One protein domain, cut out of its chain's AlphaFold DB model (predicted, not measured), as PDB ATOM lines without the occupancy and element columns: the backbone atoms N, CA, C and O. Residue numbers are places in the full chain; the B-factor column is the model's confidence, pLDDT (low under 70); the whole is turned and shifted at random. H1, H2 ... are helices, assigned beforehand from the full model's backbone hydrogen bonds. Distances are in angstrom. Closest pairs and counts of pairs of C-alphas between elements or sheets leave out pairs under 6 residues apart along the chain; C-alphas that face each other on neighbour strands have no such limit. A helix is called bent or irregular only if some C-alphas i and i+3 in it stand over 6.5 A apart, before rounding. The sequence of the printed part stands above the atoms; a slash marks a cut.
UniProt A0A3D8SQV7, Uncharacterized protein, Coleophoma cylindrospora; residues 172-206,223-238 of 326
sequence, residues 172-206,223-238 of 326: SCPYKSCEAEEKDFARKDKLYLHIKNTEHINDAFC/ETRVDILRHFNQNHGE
ATOM      1  N   SER A 172     -56.336   9.311  -4.790       92.44
ATOM      2  CA  SER A 172     -55.373   9.601  -3.720       92.44
ATOM      3  C   SER A 172     -54.288   8.531  -3.630       92.44
ATOM      4  O   SER A 172     -54.534   7.357  -3.921       92.44
ATOM      5  N   CYS A 173     -53.087   8.922  -3.210       94.00
ATOM      6  CA  CYS A 173     -52.009   7.995  -2.898       94.00
ATOM      7  C   CYS A 173     -52.430   7.085  -1.730       94.00
ATOM      8  O   CYS A 173     -52.772   7.587  -0.658       94.00
ATOM      9  N   PRO A 174     -52.414   5.752  -1.902       90.56
ATOM     10  CA  PRO A 174     -52.884   4.825  -0.874       90.56
ATOM     11  C   PRO A 174     -51.891   4.650   0.287       90.56
ATOM     12  O   PRO A 174     -52.252   4.105   1.331       90.56
ATOM     13  N   TYR A 175     -50.643   5.102   0.136       91.06
ATOM     14  CA  TYR A 175     -49.634   5.037   1.191       91.06
ATOM     15  C   TYR A 175     -49.870   6.146   2.222       91.06
ATOM     16  O   TYR A 175     -49.611   7.321   1.968       91.06
ATOM     17  N   LYS A 176     -50.311   5.766   3.428       90.19
ATOM     18  CA  LYS A 176     -50.545   6.702   4.549       90.19
ATOM     19  C   LYS A 176     -49.284   7.475   4.964       90.19
ATOM     20  O   LYS A 176     -49.388   8.584   5.472       90.19
ATOM     21  N   SER A 177     -48.114   6.883   4.736       92.44
ATOM     22  CA  SER A 177     -46.785   7.445   4.995       92.44
ATOM     23  C   SER A 177     -46.206   8.235   3.820       92.44
ATOM     24  O   SER A 177     -45.026   8.563   3.840       92.44
ATOM     25  N   CYS A 178     -46.978   8.509   2.764       95.88
ATOM     26  CA  CYS A 178     -46.497   9.351   1.676       95.88
ATOM     27  C   CYS A 178     -46.218  10.763   2.206       95.88
ATOM     28  O   CYS A 178     -47.125  11.389   2.748       95.88
ATOM     29  N   GLU A 179     -44.997  11.270   2.043       95.88
ATOM     30  CA  GLU A 179     -44.599  12.619   2.486       95.88
ATOM     31  C   GLU A 179     -44.653  13.665   1.364       95.88
ATOM     32  O   GLU A 179     -44.429  14.845   1.612       95.88
ATOM     33  N   ALA A 180     -44.991  13.258   0.136       96.19
ATOM     34  CA  ALA A 180     -45.106  14.181  -0.989       96.19
ATOM     35  C   ALA A 180     -46.182  15.248  -0.740       96.19
ATOM     36  O   ALA A 180     -47.228  14.965  -0.151       96.19
ATOM     37  N   GLU A 181     -45.943  16.460  -1.241       95.81
ATOM     38  CA  GLU A 181     -46.905  17.563  -1.152       95.81
ATOM     39  C   GLU A 181     -48.195  17.250  -1.926       95.81
ATOM     40  O   GLU A 181     -49.298  17.463  -1.423       95.81
ATOM     41  N   GLU A 182     -48.066  16.684  -3.131       94.69
ATOM     42  CA  GLU A 182     -49.198  16.257  -3.953       94.69
ATOM     43  C   GLU A 182     -49.468  14.761  -3.753       94.69
ATOM     44  O   GLU A 182     -48.713  13.901  -4.215       94.69
ATOM     45  N   LYS A 183     -50.570  14.452  -3.063       95.44
ATOM     46  CA  LYS A 183     -51.049  13.075  -2.842       95.44
ATOM     47  C   LYS A 183     -52.343  12.773  -3.584       95.44
ATOM     48  O   LYS A 183     -52.692  11.604  -3.716       95.44
ATOM     49  N   ASP A 184     -53.030  13.802  -4.074       94.19
ATOM     50  CA  ASP A 184     -54.330  13.683  -4.717       94.19
ATOM     51  C   ASP A 184     -54.249  14.110  -6.181       94.19
ATOM     52  O   ASP A 184     -53.901  15.236  -6.524       94.19
ATOM     53  N   PHE A 185     -54.645  13.205  -7.063       92.50
ATOM     54  CA  PHE A 185     -54.506  13.332  -8.500       92.50
ATOM     55  C   PHE A 185     -55.880  13.363  -9.166       92.50
ATOM     56  O   PHE A 185     -56.812  12.632  -8.818       92.50
ATOM     57  N   ALA A 186     -56.006  14.180 -10.209       90.62
ATOM     58  CA  ALA A 186     -57.185  14.152 -11.075       90.62
ATOM     59  C   ALA A 186     -57.250  12.893 -11.954       90.62
ATOM     60  O   ALA A 186     -58.316  12.534 -12.455       90.62
ATOM     61  N   ARG A 187     -56.111  12.228 -12.176       89.56
ATOM     62  CA  ARG A 187     -55.990  11.105 -13.107       89.56
ATOM     63  C   ARG A 187     -55.197   9.945 -12.525       89.56
ATOM     64  O   ARG A 187     -54.180  10.136 -11.864       89.56
ATOM     65  N   LYS A 188     -55.618   8.743 -12.911       88.06
ATOM     66  CA  LYS A 188     -55.015   7.464 -12.527       88.06
ATOM     67  C   LYS A 188     -53.561   7.317 -12.977       88.06
ATOM     68  O   LYS A 188     -52.726   6.887 -12.197       88.06
ATOM     69  N   ASP A 189     -53.232   7.703 -14.207       90.62
ATOM     70  CA  ASP A 189     -51.856   7.599 -14.705       90.62
ATOM     71  C   ASP A 189     -50.891   8.529 -13.958       90.62
ATOM     72  O   ASP A 189     -49.728   8.182 -13.788       90.62
ATOM     73  N   LYS A 190     -51.377   9.673 -13.454       93.38
ATOM     74  CA  LYS A 190     -50.582  10.569 -12.606       93.38
ATOM     75  C   LYS A 190     -50.367   9.988 -11.214       93.38
ATOM     76  O   LYS A 190     -49.234  10.003 -10.754       93.38
ATOM     77  N   LEU A 191     -51.393   9.376 -10.619       92.81
ATOM     78  CA  LEU A 191     -51.229   8.580  -9.400       92.81
ATOM     79  C   LEU A 191     -50.203   7.450  -9.598       92.81
ATOM     80  O   LEU A 191     -49.343   7.235  -8.755       92.81
ATOM     81  N   TYR A 192     -50.255   6.734 -10.720       91.88
ATOM     82  CA  TYR A 192     -49.308   5.652 -10.999       91.88
ATOM     83  C   TYR A 192     -47.893   6.157 -11.242       91.88
ATOM     84  O   TYR A 192     -46.941   5.557 -10.756       91.88
ATOM     85  N   LEU A 193     -47.740   7.276 -11.945       94.12
ATOM     86  CA  LEU A 193     -46.442   7.919 -12.100       94.12
ATOM     87  C   LEU A 193     -45.886   8.392 -10.750       94.12
ATOM     88  O   LEU A 193     -44.696   8.237 -10.506       94.12
ATOM     89  N   HIS A 194     -46.743   8.909  -9.867       94.88
ATOM     90  CA  HIS A 194     -46.378   9.234  -8.493       94.88
ATOM     91  C   HIS A 194     -45.893   7.991  -7.738       94.88
ATOM     92  O   HIS A 194     -44.772   7.992  -7.252       94.88
ATOM     93  N   ILE A 195     -46.666   6.900  -7.719       92.56
ATOM     94  CA  ILE A 195     -46.253   5.643  -7.063       92.56
ATOM     95  C   ILE A 195     -44.939   5.106  -7.656       92.56
ATOM     96  O   ILE A 195     -44.110   4.550  -6.947       92.56
ATOM     97  N   LYS A 196     -44.716   5.293  -8.961       92.69
ATOM     98  CA  LYS A 196     -43.473   4.885  -9.623       92.69
ATOM     99  C   LYS A 196     -42.250   5.668  -9.138       92.69
ATOM    100  O   LYS A 196     -41.170   5.091  -9.035       92.69
ATOM    101  N   ASN A 197     -42.411   6.977  -8.953       94.62
ATOM    102  CA  ASN A 197     -41.302   7.926  -8.837       94.62
ATOM    103  C   ASN A 197     -41.095   8.456  -7.413       94.62
ATOM    104  O   ASN A 197     -40.061   9.056  -7.138       94.62
ATOM    105  N   THR A 198     -42.073   8.284  -6.532       94.81
ATOM    106  CA  THR A 198     -42.001   8.672  -5.127       94.81
ATOM    107  C   THR A 198     -41.704   7.438  -4.296       94.81
ATOM    108  O   THR A 198     -42.313   6.396  -4.513       94.81
ATOM    109  N   GLU A 199     -40.770   7.561  -3.358       93.38
ATOM    110  CA  GLU A 199     -40.493   6.494  -2.402       93.38
ATOM    111  C   GLU A 199     -41.482   6.569  -1.240       93.38
ATOM    112  O   GLU A 199     -41.705   7.644  -0.671       93.38
ATOM    113  N   HIS A 200     -42.063   5.438  -0.859       92.81
ATOM    114  CA  HIS A 200     -42.894   5.305   0.330       92.81
ATOM    115  C   HIS A 200     -42.272   4.306   1.308       92.81
ATOM    116  O   HIS A 200     -41.544   3.366   0.973       92.81
ATOM    117  N   ILE A 201     -42.588   4.502   2.586       90.88
ATOM    118  CA  ILE A 201     -42.248   3.518   3.615       90.88
ATOM    119  C   ILE A 201     -43.008   2.223   3.297       90.88
ATOM    120  O   ILE A 201     -44.234   2.239   3.188       90.88
ATOM    121  N   ASN A 202     -42.278   1.108   3.212       86.69
ATOM    122  CA  ASN A 202     -42.782  -0.209   2.809       86.69
ATOM    123  C   ASN A 202     -43.231  -0.304   1.339       86.69
ATOM    124  O   ASN A 202     -44.153  -1.060   1.036       86.69
ATOM    125  N   ASP A 203     -42.539   0.385   0.424       86.62
ATOM    126  CA  ASP A 203     -42.733   0.252  -1.032       86.62
ATOM    127  C   ASP A 203     -42.729  -1.195  -1.522       86.62
ATOM    128  O   ASP A 203     -43.450  -1.540  -2.445       86.62
ATOM    129  N   ALA A 204     -41.983  -2.087  -0.875       88.94
ATOM    130  CA  ALA A 204     -41.945  -3.499  -1.244       88.94
ATOM    131  C   ALA A 204     -43.299  -4.235  -1.099       88.94
ATOM    132  O   ALA A 204     -43.407  -5.397  -1.495       88.94
ATOM    133  N   PHE A 205     -44.331  -3.587  -0.547       88.25
ATOM    134  CA  PHE A 205     -45.631  -4.181  -0.259       88.25
ATOM    135  C   PHE A 205     -46.784  -3.316  -0.764       88.25
ATOM    136  O   PHE A 205     -46.686  -2.095  -0.910       88.25
ATOM    137  N   CYS A 206     -47.920  -3.966  -1.014       87.62
ATOM    138  CA  CYS A 206     -49.130  -3.253  -1.383       87.62
ATOM    139  C   CYS A 206     -49.770  -2.636  -0.121       87.62
ATOM    140  O   CYS A 206     -50.009  -3.357   0.851       87.62
ATOM    141  N   GLU A 223     -40.083  -6.980  -6.035       90.38
ATOM    142  CA  GLU A 223     -38.674  -6.719  -6.344       90.38
ATOM    143  C   GLU A 223     -38.483  -5.313  -6.919       90.38
ATOM    144  O   GLU A 223     -37.473  -4.658  -6.667       90.38
ATOM    145  N   THR A 224     -39.468  -4.826  -7.683       90.69
ATOM    146  CA  THR A 224     -39.403  -3.520  -8.338       90.69
ATOM    147  C   THR A 224     -40.698  -2.721  -8.192       90.69
ATOM    148  O   THR A 224     -41.796  -3.270  -8.079       90.69
ATOM    149  N   ARG A 225     -40.600  -1.387  -8.313       88.12
ATOM    150  CA  ARG A 225     -41.785  -0.508  -8.364       88.12
ATOM    151  C   ARG A 225     -42.693  -0.786  -9.564       88.12
ATOM    152  O   ARG A 225     -43.889  -0.513  -9.518       88.12
ATOM    153  N   VAL A 226     -42.156  -1.368 -10.636       89.62
ATOM    154  CA  VAL A 226     -42.955  -1.798 -11.793       89.62
ATOM    155  C   VAL A 226     -43.875  -2.960 -11.414       89.62
ATOM    156  O   VAL A 226     -45.025  -2.983 -11.857       89.62
ATOM    157  N   ASP A 227     -43.418  -3.878 -10.560       90.31
ATOM    158  CA  ASP A 227     -44.236  -4.995 -10.079       90.31
ATOM    159  C   ASP A 227     -45.389  -4.508  -9.200       90.31
ATOM    160  O   ASP A 227     -46.519  -4.966  -9.379       90.31
ATOM    161  N   ILE A 228     -45.135  -3.509  -8.344       88.50
ATOM    162  CA  ILE A 228     -46.176  -2.829  -7.560       88.50
ATOM    163  C   ILE A 228     -47.237  -2.250  -8.500       88.50
ATOM    164  O   ILE A 228     -48.424  -2.520  -8.340       88.50
ATOM    165  N   LEU A 229     -46.835  -1.479  -9.515       88.50
ATOM    166  CA  LEU A 229     -47.777  -0.847 -10.445       88.50
ATOM    167  C   LEU A 229     -48.572  -1.866 -11.258       88.50
ATOM    168  O   LEU A 229     -49.771  -1.680 -11.472       88.50
ATOM    169  N   ARG A 230     -47.922  -2.950 -11.697       87.31
ATOM    170  CA  ARG A 230     -48.590  -4.061 -12.383       87.31
ATOM    171  C   ARG A 230     -49.651  -4.678 -11.474       87.31
ATOM    172  O   ARG A 230     -50.799  -4.799 -11.897       87.31
ATOM    173  N   HIS A 231     -49.293  -4.970 -10.224       87.19
ATOM    174  CA  HIS A 231     -50.218  -5.475  -9.213       87.19
ATOM    175  C   HIS A 231     -51.378  -4.501  -8.965       87.19
ATOM    176  O   HIS A 231     -52.534  -4.913  -9.011       87.19
ATOM    177  N   PHE A 232     -51.097  -3.210  -8.776       84.81
ATOM    178  CA  PHE A 232     -52.122  -2.183  -8.596       84.81
ATOM    179  C   PHE A 232     -53.073  -2.116  -9.780       84.81
ATOM    180  O   PHE A 232     -54.277  -2.015  -9.582       84.81
ATOM    181  N   ASN A 233     -52.569  -2.175 -11.010       82.50
ATOM    182  CA  ASN A 233     -53.424  -2.095 -12.187       82.50
ATOM    183  C   ASN A 233     -54.310  -3.342 -12.345       82.50
ATOM    184  O   ASN A 233     -55.461  -3.211 -12.751       82.50
ATOM    185  N   GLN A 234     -53.800  -4.523 -11.988       78.19
ATOM    186  CA  GLN A 234     -54.529  -5.790 -12.085       78.19
ATOM    187  C   GLN A 234     -55.550  -5.980 -10.954       78.19
ATOM    188  O   GLN A 234     -56.672  -6.398 -11.215       78.19
ATOM    189  N   ASN A 235     -55.184  -5.636  -9.717       75.56
ATOM    190  CA  ASN A 235     -55.965  -5.981  -8.520       75.56
ATOM    191  C   ASN A 235     -56.738  -4.796  -7.930       75.56
ATOM    192  O   ASN A 235     -57.746  -4.978  -7.251       75.56
ATOM    193  N   HIS A 236     -56.295  -3.565  -8.197       77.44
ATOM    194  CA  HIS A 236     -56.925  -2.338  -7.686       77.44
ATOM    195  C   HIS A 236     -57.362  -1.384  -8.795       77.44
ATOM    196  O   HIS A 236     -58.080  -0.417  -8.548       77.44
ATOM    197  N   GLY A 237     -56.951  -1.650 -10.037       65.69
ATOM    198  CA  GLY A 237     -57.175  -0.768 -11.167       65.69
ATOM    199  C   GLY A 237     -58.654  -0.578 -11.477       65.69
ATOM    200  O   GLY A 237     -59.005   0.477 -12.007       65.69
ATOM    201  N   GLU A 238     -59.503  -1.545 -11.115       61.09
ATOM    202  CA  GLU A 238     -60.954  -1.513 -11.319       61.09
ATOM    203  C   GLU A 238     -61.732  -0.735 -10.253       61.09
ATOM    204  O   GLU A 238     -62.826  -0.260 -10.565       61.09
TER     205      GLU A 238
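What this domain is: This is residues 172 to 206 and 223 to 238 of the 326 residues of an uncharacterized protein of Coleophoma cylindrospora (UniProt A0A3D8SQV7). Two helices, H1 and H2, lie side by side and run opposite ways, with a long looped stretch, residues 172 to 187, folded along the other side of H1. The printed part has 51 residues, of which 24, under half, are in its two named helices, H1 then H2; there is no named strand, and the class is all helix. It is compact, with a radius of gyration of the C-alphas of 10.2 A and spans of 25 by 23 by 16 A.

Where its parts are: After residues 172 to 187, H1 takes residues 188 to 197, 14.2 A long, beginning at C-alpha 188 (-55.015, 7.464, -12.527). H2, residues 225 to 238, is 19.4 A long and ends at C-alpha 238 (-60.954, -1.513, -11.319); it is irregular, with C-alphas 235 and 238 7.3 A apart.

How they stand to each other: H2 touches H1 with residues 225 to 229 alone; the closest C-alphas, of Lys 196 and Arg 225, are 5.8 A apart. They run opposite ways at a shallow tilt of 23 degrees. Every O i to N i+4 pair is within hydrogen-bond range in H1, and 9 of 10 in H2.

The domain as a whole: The two farthest C-alphas, of Ala 186 and Glu 223, are 28.3 A apart. Residues 207 to 222, in the link across the cut from H1 to H2, are not printed; C-alphas 206 and 223 are 12.1 A apart. Mean pLDDT of the printed part is 89.3; residues 237 to 238 are under 70.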